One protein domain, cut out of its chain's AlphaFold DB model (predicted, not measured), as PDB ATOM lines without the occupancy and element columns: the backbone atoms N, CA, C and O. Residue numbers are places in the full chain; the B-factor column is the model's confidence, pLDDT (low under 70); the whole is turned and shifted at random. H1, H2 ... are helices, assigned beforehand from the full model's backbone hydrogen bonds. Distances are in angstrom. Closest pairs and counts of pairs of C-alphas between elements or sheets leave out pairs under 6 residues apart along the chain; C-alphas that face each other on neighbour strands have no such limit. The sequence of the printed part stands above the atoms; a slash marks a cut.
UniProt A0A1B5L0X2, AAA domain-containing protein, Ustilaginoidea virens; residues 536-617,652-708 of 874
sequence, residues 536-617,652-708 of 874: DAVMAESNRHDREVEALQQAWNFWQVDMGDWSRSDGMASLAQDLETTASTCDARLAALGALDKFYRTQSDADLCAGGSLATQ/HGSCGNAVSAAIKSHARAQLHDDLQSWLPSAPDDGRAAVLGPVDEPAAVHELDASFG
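What this domain is: This is residues 536 to 617 and 652 to 708 of the 874 residues of the protein "AAA domain-containing protein" of Ustilaginoidea virens (UniProt A0A1B5L0X2). Two long helices, H4 and H5, lie side by side and run opposite ways; H2 crosses H5 over residues 657 to 666 of H5, and H1 and H6 pack on H2, making a small cluster near one end of the pair. At the other end H3 turns into H4, and a long loop runs back from H5 to H6, with residues 681 to 686 sticking out. The 139 printed residues hold six named helices, H1 to H6 in chain order, and no named strand: the class is all helix. The whole is compact, with a radius of gyration of the C-alphas of 15.5 A, and elongated in outline, spanning 50 by 33 by 32 A.

How they stand to each other: Begin at H1, residues 536 to 540, which touches residues 547 to 551 alone of H2, residues 544 to 559; the closest C-alphas are those of Val 538 and Arg 547, 5.0 A apart. H2 is the hub, touching three helices. It touches residues 657 to 666 alone of H5, residues 655 to 675, at a steep tilt of 49 degrees, opposite ways; look at Val 549 and Ala 662, the closest C-alphas, 5.6 A apart. With residues 551 to 555 alone H2 touches H6, residues 696 to 708, at a shallow tilt of 27 degrees, the same way, closest at the C-alphas of Ala 551 and Ala 699, 6.7 A apart. H3, residues 570 to 582, and H4, residues 586 to 609, form a helical hairpin and only just touch, with 3 pairs of C-alphas within 8 A, closest at Leu 579 and Ala 592, 7.5 A. H4 touches H5 at a shallow tilt of 7 degrees, opposite ways, closest at the C-alphas of Ala 606 and Ser 660, 4.5 A apart. Helix packing is mostly aligned, with three of four tilts shallow. H3 and H5 are apart. In H1 to H6 every O i to N i+4 pair is within hydrogen-bond range.

Where its parts are: Find C-alpha 536 at (167.786, 203.672, 169.679), where H1 begins its 5.8 A. H2 is 21.9 A long and H3 18.6 A. H4 runs 34.8 A from C-alpha 586 at (189.680, 172.177, 142.560), and H5 runs 30.1 A. H6, 18.6 A long, ends at C-alpha 708 at (157.571, 196.776, 146.619).

The domain as a whole: The farthest C-alphas, Ser 584 and His 652, are 50.9 A apart. Residues 618 to 651 are not printed, and C-alphas 617 and 652 are 20.5 A apart across the cut. The link from H5 to H6 is long, 20 residues. The model's pLDDT is under 70 at 24 residues, among them 679 to 691.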
ATOM      1  N   ASP A 536     167.178 203.549 168.353       84.38
ATOM      2  CA  ASP A 536     167.786 203.672 169.679       84.38
ATOM      3  C   ASP A 536     168.179 202.301 170.249       84.38
ATOM      4  O   ASP A 536     169.273 202.155 170.778       84.38
ATOM      5  N   ALA A 537     167.336 201.278 170.072       83.38
ATOM      6  CA  ALA A 537     167.633 199.914 170.511       83.38
ATOM      7  C   ALA A 537     168.758 199.281 169.676       83.38
ATOM      8  O   ALA A 537     169.678 198.691 170.230       83.38
ATOM      9  N   VAL A 538     168.746 199.485 168.353       84.19
ATOM     10  CA  VAL A 538     169.808 198.981 167.463       84.19
ATOM     11  C   VAL A 538     171.149 199.671 167.740       84.19
ATOM     12  O   VAL A 538     172.197 199.045 167.632       84.19
ATOM     13  N   MET A 539     171.153 200.960 168.080       81.06
ATOM     14  CA  MET A 539     172.385 201.729 168.291       81.06
ATOM     15  C   MET A 539     172.921 201.648 169.725       81.06
ATOM     16  O   MET A 539     174.132 201.800 169.902       81.06
ATOM     17  N   ALA A 540     172.064 201.373 170.717       77.50
ATOM     18  CA  ALA A 540     172.462 201.173 172.113       77.50
ATOM     19  C   ALA A 540     173.457 200.015 172.275       77.50
ATOM     20  O   ALA A 540     174.338 200.066 173.136       77.50
ATOM     21  N   GLU A 541     173.356 198.993 171.424       76.88
ATOM     22  CA  GLU A 541     174.274 197.864 171.451       76.88
ATOM     23  C   GLU A 541     175.680 198.264 170.990       76.88
ATOM     24  O   GLU A 541     175.879 198.939 169.975       76.88
ATOM     25  N   SER A 542     176.694 197.838 171.743       72.75
ATOM     26  CA  SER A 542     178.091 198.206 171.469       72.75
ATOM     27  C   SER A 542     178.726 197.339 170.378       72.75
ATOM     28  O   SER A 542     179.564 197.818 169.612       72.75
ATOM     29  N   ASN A 543     178.324 196.069 170.274       82.69
ATOM     30  CA  ASN A 543     178.889 195.131 169.307       82.69
ATOM     31  C   ASN A 543     178.081 195.113 168.014       82.69
ATOM     32  O   ASN A 543     176.862 194.989 168.031       82.69
ATOM     33  N   ARG A 544     178.773 195.103 166.870       80.88
ATOM     34  CA  ARG A 544     178.142 195.040 165.539       80.88
ATOM     35  C   ARG A 544     177.236 193.812 165.344       80.88
ATOM     36  O   ARG A 544     176.240 193.923 164.643       80.88
ATOM     37  N   HIS A 545     177.578 192.680 165.960       84.19
ATOM     38  CA  HIS A 545     176.777 191.452 165.913       84.19
ATOM     39  C   HIS A 545     175.454 191.607 166.668       84.19
ATOM     40  O   HIS A 545     174.409 191.254 166.138       84.19
ATOM     41  N   ASP A 546     175.488 192.205 167.858       86.06
ATOM     42  CA  ASP A 546     174.288 192.416 168.672       86.06
ATOM     43  C   ASP A 546     173.329 193.399 167.975       86.06
ATOM     44  O   ASP A 546     172.124 193.164 167.941       86.06
ATOM     45  N   ARG A 547     173.867 194.423 167.285       87.75
ATOM     46  CA  ARG A 547     173.072 195.326 166.424       87.75
ATOM     47  C   ARG A 547     172.354 194.596 165.294       87.75
ATOM     48  O   ARG A 547     171.196 194.888 165.016       87.75
ATOM     49  N   GLU A 548     173.055 193.680 164.625       90.25
ATOM     50  CA  GLU A 548     172.481 192.874 163.548       90.25
ATOM     51  C   GLU A 548     171.367 191.976 164.089       90.25
ATOM     52  O   GLU A 548     170.267 191.971 163.545       90.25
ATOM     53  N   VAL A 549     171.619 191.262 165.187       91.12
ATOM     54  CA  VAL A 549     170.626 190.379 165.811       91.12
ATOM     55  C   VAL A 549     169.382 191.159 166.238       91.12
ATOM     56  O   VAL A 549     168.268 190.704 165.978       91.12
ATOM     57  N   GLU A 550     169.552 192.342 166.827       90.75
ATOM     58  CA  GLU A 550     168.440 193.222 167.189       90.75
ATOM     59  C   GLU A 550     167.654 193.677 165.947       90.75
ATOM     60  O   GLU A 550     166.425 193.609 165.934       90.75
ATOM     61  N   ALA A 551     168.333 194.064 164.861       90.56
ATOM     62  CA  ALA A 551     167.674 194.443 163.610       90.56
ATOM     63  C   ALA A 551     166.859 193.283 163.002       90.56
ATOM     64  O   ALA A 551     165.706 193.488 162.614       90.56
ATOM     65  N   LEU A 552     167.414 192.062 162.978       90.00
ATOM     66  CA  LEU A 552     166.717 190.852 162.518       90.00
ATOM     67  C   LEU A 552     165.466 190.568 163.365       90.00
ATOM     68  O   LEU A 552     164.397 190.268 162.829       90.00
ATOM     69  N   GLN A 553     165.578 190.689 164.691       89.19
ATOM     70  CA  GLN A 553     164.453 190.473 165.603       89.19
ATOM     71  C   GLN A 553     163.356 191.522 165.416       89.19
ATOM     72  O   GLN A 553     162.180 191.166 165.352       89.19
ATOM     73  N   GLN A 554     163.710 192.803 165.302       90.12
ATOM     74  CA  GLN A 554     162.736 193.870 165.077       90.12
ATOM     75  C   GLN A 554     162.022 193.728 163.730       90.12
ATOM     76  O   GLN A 554     160.805 193.902 163.663       90.12
ATOM     77  N   ALA A 555     162.751 193.370 162.670       89.44
ATOM     78  CA  ALA A 555     162.169 193.106 161.358       89.44
ATOM     79  C   ALA A 555     161.115 191.996 161.409       89.44
ATOM     80  O   ALA A 555     160.015 192.154 160.875       89.44
ATOM     81  N   TRP A 556     161.406 190.908 162.122       86.81
ATOM     82  CA  TRP A 556     160.431 189.847 162.330       86.81
ATOM     83  C   TRP A 556     159.253 190.309 163.196       86.81
ATOM     84  O   TRP A 556     158.100 190.168 162.804       86.81
ATOM     85  N   ASN A 557     159.519 190.909 164.355       85.00
ATOM     86  CA  ASN A 557     158.480 191.243 165.328       85.00
ATOM     87  C   ASN A 557     157.490 192.296 164.808       85.00
ATOM     88  O   ASN A 557     156.291 192.171 165.055       85.00
ATOM     89  N   PHE A 558     157.967 193.318 164.090       86.12
ATOM     90  CA  PHE A 558     157.118 194.410 163.601       86.12
ATOM     91  C   PHE A 558     156.578 194.182 162.189       86.12
ATOM     92  O   PHE A 558     155.484 194.653 161.883       86.12
ATOM     93  N   TRP A 559     157.319 193.468 161.337       85.94
ATOM     94  CA  TRP A 559     157.002 193.360 159.909       85.94
ATOM     95  C   TRP A 559     156.836 191.928 159.409       85.94
ATOM     96  O   TRP A 559     156.430 191.741 158.266       85.94
ATOM     97  N   GLN A 560     157.115 190.917 160.241       84.19
ATOM     98  CA  GLN A 560     157.088 189.497 159.866       84.19
ATOM     99  C   GLN A 560     157.993 189.189 158.659       84.19
ATOM    100  O   GLN A 560     157.712 188.305 157.845       84.19
ATOM    101  N   VAL A 561     159.094 189.939 158.535       84.31
ATOM    102  CA  VAL A 561     160.111 189.755 157.495       84.31
ATOM    103  C   VAL A 561     161.314 189.048 158.111       84.31
ATOM    104  O   VAL A 561     161.975 189.597 158.990       84.31
ATOM    105  N   ASP A 562     161.607 187.833 157.642       85.62
ATOM    106  CA  ASP A 562     162.843 187.129 157.997       85.62
ATOM    107  C   ASP A 562     164.007 187.662 157.151       85.62
ATOM    108  O   ASP A 562     164.284 187.176 156.056       85.62
ATOM    109  N   MET A 563     164.684 188.689 157.665       85.12
ATOM    110  CA  MET A 563     165.898 189.244 157.052       85.12
ATOM    111  C   MET A 563     167.090 188.277 157.081       85.12
ATOM    112  O   MET A 563     168.070 188.496 156.374       85.12
ATOM    113  N   GLY A 564     167.032 187.226 157.907       83.00
ATOM    114  CA  GLY A 564     168.069 186.204 157.998       83.00
ATOM    115  C   GLY A 564     167.931 185.104 156.943       83.00
ATOM    116  O   GLY A 564     168.766 184.204 156.901       83.00
ATOM    117  N   ASP A 565     166.907 185.144 156.085       81.12
ATOM    118  CA  ASP A 565     166.736 184.187 154.988       81.12
ATOM    119  C   ASP A 565     167.590 184.564 153.764       81.12
ATOM    120  O   ASP A 565     167.099 184.834 152.664       81.12
ATOM    121  N   TRP A 566     168.914 184.560 153.941       80.50
ATOM    122  CA  TRP A 566     169.854 184.832 152.845       80.50
ATOM    123  C   TRP A 566     169.749 183.817 151.701       80.50
ATOM    124  O   TRP A 566     170.204 184.107 150.599       80.50
ATOM    125  N   SER A 567     169.126 182.653 151.926       70.38
ATOM    126  CA  SER A 567     168.929 181.633 150.891       70.38
ATOM    127  C   SER A 567     168.008 182.102 149.760       70.38
ATOM    128  O   SER A 567     168.179 181.686 148.614       70.38
ATOM    129  N   ARG A 568     167.057 182.993 150.071       65.44
ATOM    130  CA  ARG A 568     166.129 183.591 149.101       65.44
ATOM    131  C   ARG A 568     166.611 184.920 148.531       65.44
ATOM    132  O   ARG A 568     165.981 185.431 147.610       65.44
ATOM    133  N   SER A 569     167.685 185.485 149.074       67.75
ATOM    134  CA  SER A 569     168.263 186.725 148.564       67.75
ATOM    135  C   SER A 569     169.047 186.458 147.276       67.75
ATOM    136  O   SER A 569     169.846 185.521 147.207       67.75
ATOM    137  N   ASP A 570     168.893 187.335 146.280       62.19
ATOM    138  CA  ASP A 570     169.661 187.306 145.021       62.19
ATOM    139  C   ASP A 570     171.186 187.343 145.255       62.19
ATOM    140  O   ASP A 570     171.981 186.931 144.403       62.19
ATOM    141  N   GLY A 571     171.606 187.789 146.443       69.44
ATOM    142  CA  GLY A 571     172.997 187.823 146.863       69.44
ATOM    143  C   GLY A 571     173.694 186.459 146.814       69.44
ATOM    144  O   GLY A 571     174.826 186.381 146.341       69.44
ATOM    145  N   MET A 572     173.038 185.365 147.226       75.50
ATOM    146  CA  MET A 572     173.688 184.042 147.228       75.50
ATOM    147  C   MET A 572     173.919 183.490 145.819       75.50
ATOM    148  O   MET A 572     174.925 182.820 145.581       75.50
ATOM    149  N   ALA A 573     173.043 183.814 144.864       74.88
ATOM    150  CA  ALA A 573     173.236 183.451 143.463       74.88
ATOM    151  C   ALA A 573     174.424 184.209 142.843       74.88
ATOM    152  O   ALA A 573     175.234 183.606 142.136       74.88
ATOM    153  N   SER A 574     174.568 185.504 143.155       76.69
ATOM    154  CA  SER A 574     175.738 186.298 142.748       76.69
ATOM    155  C   SER A 574     177.025 185.756 143.369       76.69
ATOM    156  O   SER A 574     178.016 185.579 142.668       76.69
ATOM    157  N   LEU A 575     177.000 185.430 144.667       77.44
ATOM    158  CA  LEU A 575     178.145 184.850 145.369       77.44
ATOM    159  C   LEU A 575     178.591 183.533 144.721       77.44
ATOM    160  O   LEU A 575     179.786 183.311 144.541       77.44
ATOM    161  N   ALA A 576     177.648 182.668 144.338       78.75
ATOM    162  CA  ALA A 576     177.962 181.421 143.650       78.75
ATOM    163  C   ALA A 576     178.658 181.668 142.297       78.75
ATOM    164  O   ALA A 576     179.662 181.021 142.007       78.75
ATOM    165  N   GLN A 577     178.188 182.642 141.508       79.75
ATOM    166  CA  GLN A 577     178.822 183.025 140.237       79.75
ATOM    167  C   GLN A 577     180.227 183.615 140.446       79.75
ATOM    168  O   GLN A 577     181.170 183.275 139.725       79.75
ATOM    169  N   ASP A 578     180.399 184.462 141.460       77.25
ATOM    170  CA  ASP A 578     181.699 185.041 141.802       77.25
ATOM    171  C   ASP A 578     182.686 183.955 142.254       77.25
ATOM    172  O   ASP A 578     183.845 183.954 141.839       77.25
ATOM    173  N   LEU A 579     182.232 182.970 143.030       78.00
ATOM    174  CA  LEU A 579     183.047 181.820 143.430       78.00
ATOM    175  C   LEU A 579     183.405 180.922 142.239       78.00
ATOM    176  O   LEU A 579     184.541 180.458 142.151       78.00
ATOM    177  N   GLU A 580     182.488 180.701 141.293       78.50
ATOM    178  CA  GLU A 580     182.773 179.935 140.071       78.50
ATOM    179  C   GLU A 580     183.870 180.584 139.215       78.50
ATOM    180  O   GLU A 580     184.704 179.879 138.631       78.50
ATOM    181  N   THR A 581     183.891 181.919 139.162       78.69
ATOM    182  CA  THR A 581     184.869 182.686 138.379       78.69
ATOM    183  C   THR A 581     186.216 182.859 139.089       78.69
ATOM    184  O   THR A 581     187.255 182.833 138.427       78.69
ATOM    185  N   THR A 582     186.230 182.998 140.418       74.44
ATOM    186  CA  THR A 582     187.448 183.249 141.217       74.44
ATOM    187  C   THR A 582     188.152 181.977 141.685       74.44
ATOM    188  O   THR A 582     189.385 181.924 141.699       74.44
ATOM    189  N   ALA A 583     187.411 180.917 142.025       72.56
ATOM    190  CA  ALA A 583     187.989 179.652 142.460       72.56
ATOM    191  C   ALA A 583     188.493 178.851 141.246       72.56
ATOM    192  O   ALA A 583     187.797 177.999 140.686       72.56
ATOM    193  N   SER A 584     189.730 179.122 140.825       72.69
ATOM    194  CA  SER A 584     190.347 178.475 139.658       72.69
ATOM    195  C   SER A 584     190.882 177.063 139.935       72.69
ATOM    196  O   SER A 584     191.135 176.315 138.992       72.69
ATOM    197  N   THR A 585     191.077 176.679 141.203       81.88
ATOM    198  CA  THR A 585     191.597 175.360 141.603       81.88
ATOM    199  C   THR A 585     190.503 174.469 142.194       81.88
ATOM    200  O   THR A 585     189.576 174.946 142.848       81.88
ATOM    201  N   CYS A 586     190.620 173.151 141.991       82.88
ATOM    202  CA  CYS A 586     189.680 172.177 142.560       82.88
ATOM    203  C   CYS A 586     189.624 172.251 144.094       82.88
ATOM    204  O   CYS A 586     188.538 172.162 144.658       82.88
ATOM    205  N   ASP A 587     190.763 172.472 144.754       82.88
ATOM    206  CA  ASP A 587     190.833 172.562 146.216       82.88
ATOM    207  C   ASP A 587     190.140 173.824 146.752       82.88
ATOM    208  O   ASP A 587     189.432 173.752 147.755       82.88
ATOM    209  N   ALA A 588     190.267 174.964 146.058       80.94
ATOM    210  CA  ALA A 588     189.557 176.191 146.429       80.94
ATOM    211  C   ALA A 588     188.041 176.041 146.248       80.94
ATOM    212  O   ALA A 588     187.272 176.448 147.114       80.94
ATOM    213  N   ARG A 589     187.604 175.388 145.162       83.62
ATOM    214  CA  ARG A 589     186.182 175.075 144.944       83.62
ATOM    215  C   ARG A 589     185.633 174.146 146.019       83.62
ATOM    216  O   ARG A 589     184.544 174.384 146.527       83.62
ATOM    217  N   LEU A 590     186.383 173.106 146.383       87.12
ATOM    218  CA  LEU A 590     185.984 172.175 147.435       87.12
ATOM    219  C   LEU A 590     185.859 172.882 148.791       87.12
ATOM    220  O   LEU A 590     184.903 172.634 149.522       87.12
ATOM    221  N   ALA A 591     186.792 173.776 149.110       86.75
ATOM    222  CA  ALA A 591     186.766 174.535 150.353       86.75
ATOM    223  C   ALA A 591     185.596 175.539 150.396       86.75
ATOM    224  O   ALA A 591     184.893 175.602 151.404       86.75
ATOM    225  N   ALA A 592     185.308 176.235 149.290       85.00
ATOM    226  CA  ALA A 592     184.144 177.116 149.169       85.00
ATOM    227  C   ALA A 592     182.814 176.353 149.303       85.00
ATOM    228  O   ALA A 592     181.920 176.780 150.034       85.00
ATOM    229  N   LEU A 593     182.696 175.183 148.666       87.56
ATOM    230  CA  LEU A 593     181.534 174.305 148.828       87.56
ATOM    231  C   LEU A 593     181.392 173.799 150.269       87.56
ATOM    232  O   LEU A 593     180.276 173.709 150.770       87.56
ATOM    233  N   GLY A 594     182.503 173.503 150.949       90.94
ATOM    234  CA  GLY A 594     182.502 173.133 152.364       90.94
ATOM    235  C   GLY A 594     182.007 174.260 153.278       90.94
ATOM    236  O   GLY A 594     181.230 174.002 154.196       90.94
ATOM    237  N   ALA A 595     182.401 175.507 153.003       89.19
ATOM    238  CA  ALA A 595     181.913 176.681 153.730       89.19
ATOM    239  C   ALA A 595     180.402 176.894 153.515       89.19
ATOM    240  O   ALA A 595     179.665 177.115 154.476       89.19
ATOM    241  N   LEU A 596     179.920 176.740 152.277       88.44
ATOM    242  CA  LEU A 596     178.491 176.813 151.956       88.44
ATOM    243  C   LEU A 596     177.683 175.680 152.609       88.44
ATOM    244  O   LEU A 596     176.633 175.942 153.187       88.44
ATOM    245  N   ASP A 597     178.164 174.433 152.570       92.25
ATOM    246  CA  ASP A 597     177.514 173.296 153.246       92.25
ATOM    247  C   ASP A 597     177.400 173.542 154.754       92.25
ATOM    248  O   ASP A 597     176.335 173.340 155.339       92.25
ATOM    249  N   LYS A 598     178.461 174.061 155.384       93.31
ATOM    250  CA  LYS A 598     178.425 174.449 156.796       93.31
ATOM    251  C   LYS A 598     177.387 175.540 157.056       93.31
ATOM    252  O   LYS A 598     176.581 175.387 157.971       93.31
ATOM    253  N   PHE A 599     177.375 176.594 156.240       91.19
ATOM    254  CA  PHE A 599     176.400 177.676 156.342       91.19
ATOM    255  C   PHE A 599     174.961 177.154 156.260       91.19
ATOM    256  O   PHE A 599     174.174 177.409 157.169       91.19
ATOM    257  N   TYR A 600     174.620 176.364 155.236       91.12
ATOM    258  CA  TYR A 600     173.263 175.835 155.067       91.12
ATOM    259  C   TYR A 600     172.849 174.870 156.182       91.12
ATOM    260  O   TYR A 600     171.686 174.875 156.588       91.12
ATOM    261  N   ARG A 601     173.779 174.080 156.735       93.06
ATOM    262  CA  ARG A 601     173.501 173.260 157.926       93.06
ATOM    263  C   ARG A 601     173.171 174.124 159.135       93.06
ATOM    264  O   ARG A 601     172.172 173.874 159.796       93.06
ATOM    265  N   THR A 602     173.956 175.168 159.389       93.38
ATOM    266  CA  THR A 602     173.704 176.083 160.508       93.38
ATOM    267  C   THR A 602     172.412 176.888 160.320       93.38
ATOM    268  O   THR A 602     171.695 177.109 161.291       93.38
ATOM    269  N   GLN A 603     172.060 177.268 159.087       89.44
ATOM    270  CA  GLN A 603     170.750 177.863 158.780       89.44
ATOM    271  C   GLN A 603     169.606 176.886 159.079       89.44
ATOM    272  O   GLN A 603     168.640 177.257 159.741       89.44
ATOM    273  N   SER A 604     169.751 175.615 158.690       89.94
ATOM    274  CA  SER A 604     168.772 174.574 159.020       89.94
ATOM    275  C   SER A 604     168.621 174.382 160.533       89.94
ATOM    276  O   SER A 604     167.503 174.202 161.013       89.94
ATOM    277  N   ASP A 605     169.717 174.431 161.296       91.38
ATOM    278  CA  ASP A 605     169.668 174.373 162.761       91.38
ATOM    279  C   ASP A 605     168.942 175.600 163.344       91.38
ATOM    280  O   ASP A 605     168.129 175.471 164.263       91.38
ATOM    281  N   ALA A 606     169.175 176.791 162.779       90.50
ATOM    282  CA  ALA A 606     168.488 178.015 163.185       90.50
ATOM    283  C   ALA A 606     166.970 177.936 162.955       90.50
ATOM    284  O   ALA A 606     166.194 178.397 163.799       90.50
ATOM    285  N   ASP A 607     166.533 177.340 161.848       86.50
ATOM    286  CA  ASP A 607     165.112 177.160 161.538       86.50
ATOM    287  C   ASP A 607     164.433 176.178 162.508       86.50
ATOM    288  O   ASP A 607     163.284 176.389 162.914       86.50
ATOM    289  N   LEU A 608     165.154 175.145 162.962       86.19
ATOM    290  CA  LEU A 608     164.680 174.251 164.023       86.19
ATOM    291  C   LEU A 608     164.482 175.009 165.345       86.19
ATOM    292  O   LEU A 608     163.469 174.808 166.019       86.19
ATOM    293  N   CYS A 609     165.401 175.915 165.699       86.56
ATOM    294  CA  CYS A 609     165.287 176.749 166.902       86.56
ATOM    295  C   CYS A 609     164.098 177.722 166.857       86.56
ATOM    296  O   CYS A 609     163.502 178.007 167.897       86.56
ATOM    297  N   ALA A 610     163.718 178.196 165.668       82.50
ATOM    298  CA  ALA A 610     162.554 179.059 165.477       82.50
ATOM    299  C   ALA A 610     161.212 178.326 165.708       82.50
ATOM    300  O   ALA A 610     160.163 178.955 165.875       82.50
ATOM    301  N   GLY A 611     161.203 176.987 165.722       75.56
ATOM    302  CA  GLY A 611     159.973 176.209 165.900       75.56
ATOM    303  C   GLY A 611     158.949 176.473 164.789       75.56
ATOM    304  O   GLY A 611     157.741 176.512 165.042       75.56
ATOM    305  N   GLY A 612     159.443 176.729 163.574       72.88
ATOM    306  CA  GLY A 612     158.640 177.008 162.387       72.88
ATOM    307  C   GLY A 612     158.108 178.437 162.258       72.88
ATOM    308  O   GLY A 612     157.548 178.731 161.211       72.88
ATOM    309  N   SER A 613     158.306 179.333 163.237       73.12
ATOM    310  CA  SER A 613     157.788 180.717 163.180       73.12
ATOM    311  C   SER A 613     158.232 181.466 161.920       73.12
ATOM    312  O   SER A 613     157.393 181.986 161.195       73.12
ATOM    313  N   LEU A 614     159.535 181.452 161.626       73.12
ATOM    314  CA  LEU A 614     160.146 182.157 160.492       73.12
ATOM    315  C   LEU A 614     159.765 181.555 159.124       73.12
ATOM    316  O   LEU A 614     159.816 182.232 158.099       73.12
ATOM    317  N   ALA A 615     159.329 180.290 159.098       63.41
ATOM    318  CA  ALA A 615     158.995 179.557 157.875       63.41
ATOM    319  C   ALA A 615     157.497 179.614 157.515       63.41
ATOM    320  O   ALA A 615     157.124 179.419 156.357       63.41
ATOM    321  N   THR A 616     156.618 179.894 158.480       60.28
ATOM    322  CA  THR A 616     155.155 179.835 158.322       60.28
ATOM    323  C   THR A 616     154.550 181.164 157.882       60.28
ATOM    324  O   THR A 616     153.515 181.556 158.404       60.28
ATOM    325  N   GLN A 617     155.149 181.851 156.903       56.66
ATOM    326  CA  GLN A 617     154.849 183.250 156.540       56.66
ATOM    327  C   GLN A 617     153.350 183.601 156.303       56.66
ATOM    328  O   GLN A 617     153.044 184.780 156.167       56.66
ATOM    329  N   HIS A 652     155.183 181.357 175.758       53.72
ATOM    330  CA  HIS A 652     155.818 181.889 176.959       53.72
ATOM    331  C   HIS A 652     157.346 181.958 176.745       53.72
ATOM    332  O   HIS A 652     158.096 181.171 177.312       53.72
ATOM    333  N   GLY A 653     157.800 182.856 175.864       55.84
ATOM    334  CA  GLY A 653     159.217 183.151 175.623       55.84
ATOM    335  C   GLY A 653     159.560 183.368 174.147       55.84
ATOM    336  O   GLY A 653     159.472 182.446 173.341       55.84
ATOM    337  N   SER A 654     160.048 184.566 173.804       61.00
ATOM    338  CA  SER A 654     160.591 184.919 172.476       61.00
ATOM    339  C   SER A 654     161.955 184.280 172.167       61.00
ATOM    340  O   SER A 654     162.542 184.537 171.116       61.00
ATOM    341  N   CYS A 655     162.470 183.439 173.071       73.94
ATOM    342  CA  CYS A 655     163.831 182.913 173.021       73.94
ATOM    343  C   CYS A 655     164.123 182.139 171.725       73.94
ATOM    344  O   CYS A 655     165.206 182.285 171.177       73.94
ATOM    345  N   GLY A 656     163.161 181.382 171.179       83.31
ATOM    346  CA  GLY A 656     163.377 180.609 169.945       83.31
ATOM    347  C   GLY A 656     163.746 181.480 168.739       83.31
ATOM    348  O   GLY A 656     164.729 181.206 168.053       83.31
ATOM    349  N   ASN A 657     163.017 182.582 168.531       84.19
ATOM    350  CA  ASN A 657     163.296 183.523 167.443       84.19
ATOM    351  C   ASN A 657     164.605 184.284 167.688       84.19
ATOM    352  O   ASN A 657     165.379 184.472 166.758       84.19
ATOM    353  N   ALA A 658     164.875 184.678 168.937       86.62
ATOM    354  CA  ALA A 658     166.111 185.369 169.298       86.62
ATOM    355  C   ALA A 658     167.353 184.485 169.094       86.62
ATOM    356  O   ALA A 658     168.343 184.924 168.510       86.62
ATOM    357  N   VAL A 659     167.281 183.216 169.514       89.81
ATOM    358  CA  VAL A 659     168.333 182.213 169.292       89.81
ATOM    359  C   VAL A 659     168.509 181.952 167.802       89.81
ATOM    360  O   VAL A 659     169.639 181.946 167.326       89.81
ATOM    361  N   SER A 660     167.414 181.792 167.056       91.12
ATOM    362  CA  SER A 660     167.471 181.631 165.603       91.12
ATOM    363  C   SER A 660     168.177 182.820 164.943       91.12
ATOM    364  O   SER A 660     169.167 182.618 164.250       91.12
ATOM    365  N   ALA A 661     167.772 184.061 165.243       90.94
ATOM    366  CA  ALA A 661     168.404 185.271 164.713       90.94
ATOM    367  C   ALA A 661     169.908 185.348 165.040       90.94
ATOM    368  O   ALA A 661     170.713 185.679 164.168       90.94
ATOM    369  N   ALA A 662     170.304 184.980 166.263       91.75
ATOM    370  CA  ALA A 662     171.709 184.918 166.663       91.75
ATOM    371  C   ALA A 662     172.500 183.852 165.885       91.75
ATOM    372  O   ALA A 662     173.598 184.134 165.401       91.75
ATOM    373  N   ILE A 663     171.941 182.648 165.710       93.00
ATOM    374  CA  ILE A 663     172.562 181.576 164.917       93.00
ATOM    375  C   ILE A 663     172.696 182.012 163.453       93.00
ATOM    376  O   ILE A 663     173.761 181.831 162.864       93.00
ATOM    377  N   LYS A 664     171.654 182.628 162.882       91.25
ATOM    378  CA  LYS A 664     171.647 183.143 161.507       91.25
ATOM    379  C   LYS A 664     172.743 184.198 161.305       91.25
ATOM    380  O   LYS A 664     173.580 184.031 160.416       91.25
ATOM    381  N   SER A 665     172.802 185.223 162.160       91.50
ATOM    382  CA  SER A 665     173.861 186.252 162.134       91.50
ATOM    383  C   SER A 665     175.262 185.634 162.242       91.50
ATOM    384  O   SER A 665     176.153 185.962 161.452       91.50
ATOM    385  N   HIS A 666     175.452 184.674 163.152       91.38
ATOM    386  CA  HIS A 666     176.740 184.002 163.323       91.38
ATOM    387  C   HIS A 666     177.138 183.160 162.102       91.38
ATOM    388  O   HIS A 666     178.288 183.219 161.667       91.38
ATOM    389  N   ALA A 667     176.197 182.415 161.515       91.38
ATOM    390  CA  ALA A 667     176.433 181.620 160.313       91.38
ATOM    391  C   ALA A 667     176.878 182.499 159.136       91.38
ATOM    392  O   ALA A 667     177.831 182.153 158.438       91.38
ATOM    393  N   ARG A 668     176.229 183.657 158.941       89.62
ATOM    394  CA  ARG A 668     176.631 184.642 157.925       89.62
ATOM    395  C   ARG A 668     178.036 185.177 158.196       89.62
ATOM    396  O   ARG A 668     178.850 185.209 157.277       89.62
ATOM    397  N   ALA A 669     178.327 185.593 159.432       88.44
ATOM    398  CA  ALA A 669     179.646 186.113 159.799       88.44
ATOM    399  C   ALA A 669     180.755 185.082 159.536       88.44
ATOM    400  O   ALA A 669     181.769 185.407 158.929       88.44
ATOM    401  N   GLN A 670     180.516 183.821 159.895       90.12
ATOM    402  CA  GLN A 670     181.437 182.728 159.610       90.12
ATOM    403  C   GLN A 670     181.632 182.493 158.107       90.12
ATOM    404  O   GLN A 670     182.766 182.344 157.662       90.12
ATOM    405  N   LEU A 671     180.552 182.486 157.320       88.06
ATOM    406  CA  LEU A 671     180.647 182.331 155.868       88.06
ATOM    407  C   LEU A 671     181.445 183.478 155.232       88.06
ATOM    408  O   LEU A 671     182.253 183.245 154.336       88.06
ATOM    409  N   HIS A 672     181.234 184.708 155.704       86.06
ATOM    410  CA  HIS A 672     181.998 185.869 155.262       86.06
ATOM    411  C   HIS A 672     183.498 185.682 155.523       86.06
ATOM    412  O   HIS A 672     184.300 185.871 154.609       86.06
ATOM    413  N   ASP A 673     183.872 185.276 156.737       86.81
ATOM    414  CA  ASP A 673     185.271 185.085 157.128       86.81
ATOM    415  C   ASP A 673     185.937 183.931 156.356       86.81
ATOM    416  O   ASP A 673     187.062 184.077 155.876       86.81
ATOM    417  N   ASP A 674     185.227 182.813 156.168       86.88
ATOM    418  CA  ASP A 674     185.728 181.637 155.443       86.88
ATOM    419  C   ASP A 674     185.957 181.935 153.945       86.88
ATOM    420  O   ASP A 674     186.875 181.385 153.334       86.88
ATOM    421  N   LEU A 675     185.147 182.815 153.342       83.25
ATOM    422  CA  LEU A 675     185.233 183.165 151.918       83.25
ATOM    423  C   LEU A 675     186.072 184.421 151.632       83.25
ATOM    424  O   LEU A 675     186.410 184.671 150.470       83.25
ATOM    425  N   GLN A 676     186.441 185.204 152.652       78.44
ATOM    426  CA  GLN A 676     187.135 186.489 152.495       78.44
ATOM    427  C   GLN A 676     188.437 186.378 151.685       78.44
ATOM    428  O   GLN A 676     188.817 187.316 150.990       78.44
ATOM    429  N   SER A 677     189.119 185.227 151.738       73.06
ATOM    430  CA  SER A 677     190.348 184.987 150.974       73.06
ATOM    431  C   SER A 677     190.140 184.760 149.472       73.06
ATOM    432  O   SER A 677     191.113 184.811 148.719       73.06
ATOM    433  N   TRP A 678     188.915 184.459 149.036       71.44
ATOM    434  CA  TRP A 678     188.581 184.127 147.642       71.44
ATOM    435  C   TRP A 678     187.719 185.190 146.961       71.44
ATOM    436  O   TRP A 678     187.729 185.290 145.735       71.44
ATOM    437  N   LEU A 679     187.015 186.009 147.742       67.44
ATOM    438  CA  LEU A 679     186.275 187.158 147.235       67.44
ATOM    439  C   LEU A 679     187.231 188.284 146.795       67.44
ATOM    440  O   LEU A 679     188.220 188.567 147.480       67.44
ATOM    441  N   PRO A 680     186.952 188.973 145.673       60.41
ATOM    442  CA  PRO A 680     187.694 190.170 145.302       60.41
ATOM    443  C   PRO A 680     187.595 191.216 146.420       60.41
ATOM    444  O   PRO A 680     186.510 191.467 146.943       60.41
ATOM    445  N   SER A 681     188.711 191.872 146.759       53.06
ATOM    446  CA  SER A 681     188.671 193.079 147.598       53.06
ATOM    447  C   SER A 681     187.849 194.122 146.841       53.06
ATOM    448  O   SER A 681     188.308 194.619 145.811       53.06
ATOM    449  N   ALA A 682     186.612 194.378 147.258       49.12
ATOM    450  CA  ALA A 682     185.711 195.194 146.456       49.12
ATOM    451  C   ALA A 682     186.231 196.646 146.337       49.12
ATOM    452  O   ALA A 682     186.576 197.250 147.356       49.12
ATOM    453  N   PRO A 683     186.270 197.228 145.122       43.31
ATOM    454  CA  PRO A 683     186.240 198.677 144.955       43.31
ATOM    455  C   PRO A 683     184.863 199.216 145.397       43.31
ATOM    456  O   PRO A 683     183.898 198.458 145.439       43.31
ATOM    457  N   ASP A 684     184.782 200.516 145.698       44.41
ATOM    458  CA  ASP A 684     183.637 201.303 146.225       44.41
ATOM    459  C   ASP A 684     182.246 201.127 145.550       44.41
ATOM    460  O   ASP A 684     181.272 201.759 145.956       44.41
ATOM    461  N   ASP A 685     182.092 200.263 144.547       39.53
ATOM    462  CA  ASP A 685     180.838 200.013 143.830       39.53
ATOM    463  C   ASP A 685     179.987 198.930 144.514       39.53
ATOM    464  O   ASP A 685     179.868 197.834 143.980       39.53
ATOM    465  N   GLY A 686     179.400 199.210 145.688       45.88
ATOM    466  CA  GLY A 686     178.150 198.612 146.231       45.88
ATOM    467  C   GLY A 686     177.961 197.078 146.318       45.88
ATOM    468  O   GLY A 686     176.964 196.626 146.872       45.88
ATOM    469  N   ARG A 687     178.884 196.262 145.803       45.34
ATOM    470  CA  ARG A 687     178.820 194.795 145.671       45.34
ATOM    471  C   ARG A 687     179.408 194.072 146.885       45.34
ATOM    472  O   ARG A 687     179.196 192.879 147.053       45.34
ATOM    473  N   ALA A 688     180.077 194.806 147.775       44.44
ATOM    474  CA  ALA A 688     180.670 194.304 149.017       44.44
ATOM    475  C   ALA A 688     179.646 193.893 150.103       44.44
ATOM    476  O   ALA A 688     180.046 193.464 151.182       44.44
ATOM    477  N   ALA A 689     178.339 194.052 149.865       54.78
ATOM    478  CA  ALA A 689     177.315 193.969 150.910       54.78
ATOM    479  C   ALA A 689     176.588 192.616 151.023       54.78
ATOM    480  O   ALA A 689     175.855 192.428 151.986       54.78
ATOM    481  N   VAL A 690     176.793 191.662 150.104       61.38
ATOM    482  CA  VAL A 690     176.024 190.396 150.080       61.38
ATOM    483  C   VAL A 690     176.139 189.601 151.387       61.38
ATOM    484  O   VAL A 690     175.172 188.995 151.837       61.38
ATOM    485  N   LEU A 691     177.321 189.620 152.007       69.88
ATOM    486  CA  LEU A 691     177.603 188.962 153.283       69.88
ATOM    487  C   LEU A 691     177.946 189.968 154.392       69.88
ATOM    488  O   LEU A 691     178.498 189.573 155.417       69.88
ATOM    489  N   GLY A 692     177.654 191.258 154.209       74.94
ATOM    490  CA  GLY A 692     177.826 192.259 155.262       74.94
ATOM    491  C   GLY A 692     176.807 192.059 156.392       74.94
ATOM    492  O   GLY A 692     175.724 191.533 156.138       74.94
ATOM    493  N   PRO A 693     177.119 192.443 157.644       81.69
ATOM    494  CA  PRO A 693     176.121 192.428 158.706       81.69
ATOM    495  C   PRO A 693     175.004 193.418 158.399       81.69
ATOM    496  O   PRO A 693     175.273 194.521 157.915       81.69
ATOM    497  N   VAL A 694     173.774 193.030 158.730       85.50
ATOM    498  CA  VAL A 694     172.600 193.888 158.556       85.50
ATOM    499  C   VAL A 694     172.669 195.040 159.557       85.50
ATOM    500  O   VAL A 694     172.492 194.857 160.759       85.50
ATOM    501  N   ASP A 695     172.965 196.237 159.060       84.25
ATOM    502  CA  ASP A 695     172.855 197.483 159.812       84.25
ATOM    503  C   ASP A 695     171.496 198.159 159.570       84.25
ATOM    504  O   ASP A 695     170.658 197.666 158.814       84.25
ATOM    505  N   GLU A 696     171.246 199.294 160.229       85.25
ATOM    506  CA  GLU A 696     169.991 200.034 160.055       85.25
ATOM    507  C   GLU A 696     169.710 200.385 158.571       85.25
ATOM    508  O   GLU A 696     168.605 200.095 158.108       85.25
ATOM    509  N   PRO A 697     170.648 200.965 157.791       86.19
ATOM    510  CA  PRO A 697     170.438 201.211 156.362       86.19
ATOM    511  C   PRO A 697     170.101 199.959 155.543       86.19
ATOM    512  O   PRO A 697     169.203 200.026 154.700       86.19
ATOM    513  N   ALA A 698     170.785 198.835 155.784       86.19
ATOM    514  CA  ALA A 698     170.507 197.568 155.109       86.19
ATOM    515  C   ALA A 698     169.119 197.030 155.483       86.19
ATOM    516  O   ALA A 698     168.335 196.703 154.596       86.19
ATOM    517  N   ALA A 699     168.763 197.041 156.771       89.12
ATOM    518  CA  ALA A 699     167.437 196.640 157.242       89.12
ATOM    519  C   ALA A 699     166.326 197.481 156.593       89.12
ATOM    520  O   ALA A 699     165.323 196.953 156.116       89.12
ATOM    521  N   VAL A 700     166.515 198.801 156.510       90.75
ATOM    522  CA  VAL A 700     165.572 199.708 155.839       90.75
ATOM    523  C   VAL A 700     165.480 199.411 154.341       90.75
ATOM    524  O   VAL A 700     164.390 199.470 153.774       90.75
ATOM    525  N   HIS A 701     166.595 199.094 153.685       88.38
ATOM    526  CA  HIS A 701     166.593 198.723 152.273       88.38
ATOM    527  C   HIS A 701     165.791 197.440 152.021       88.38
ATOM    528  O   HIS A 701     164.917 197.443 151.154       88.38
ATOM    529  N   GLU A 702     166.044 196.389 152.802       86.00
ATOM    530  CA  GLU A 702     165.349 195.102 152.690       86.00
ATOM    531  C   GLU A 702     163.852 195.226 153.000       86.00
ATOM    532  O   GLU A 702     163.021 194.691 152.266       86.00
ATOM    533  N   LEU A 703     163.472 196.001 154.026       89.25
ATOM    534  CA  LEU A 703     162.057 196.275 154.308       89.25
ATOM    535  C   LEU A 703     161.383 197.001 153.144       89.25
ATOM    536  O   LEU A 703     160.304 196.596 152.717       89.25
ATOM    537  N   ASP A 704     162.013 198.033 152.586       89.94
ATOM    538  CA  ASP A 704     161.428 198.756 151.455       89.94
ATOM    539  C   ASP A 704     161.292 197.871 150.210       89.94
ATOM    540  O   ASP A 704     160.273 197.921 149.515       89.94
ATOM    541  N   ALA A 705     162.287 197.017 149.953       85.56
ATOM    542  CA  ALA A 705     162.215 196.009 148.904       85.56
ATOM    543  C   ALA A 705     161.057 195.031 149.152       85.56
ATOM    544  O   ALA A 705     160.329 194.711 148.213       85.56
ATOM    545  N   SER A 706     160.814 194.633 150.405       84.06
ATOM    546  CA  SER A 706     159.685 193.769 150.774       84.06
ATOM    547  C   SER A 706     158.316 194.429 150.542       84.06
ATOM    548  O   SER A 706     157.367 193.747 150.162       84.06
ATOM    549  N   PHE A 707     158.209 195.757 150.682       84.62
ATOM    550  CA  PHE A 707     156.962 196.484 150.413       84.62
ATOM    551  C   PHE A 707     156.662 196.611 148.914       84.62
ATOM    552  O   PHE A 707     155.498 196.627 148.518       84.62
ATOM    553  N   GLY A 708     157.701 196.724 148.079       69.56
ATOM    554  CA  GLY A 708     157.571 196.776 146.619       69.56
ATOM    555  C   GLY A 708     157.424 195.395 145.975       69.56
ATOM    556  O   GLY A 708     156.645 195.225 145.038       69.56
TER     557      GLY A 708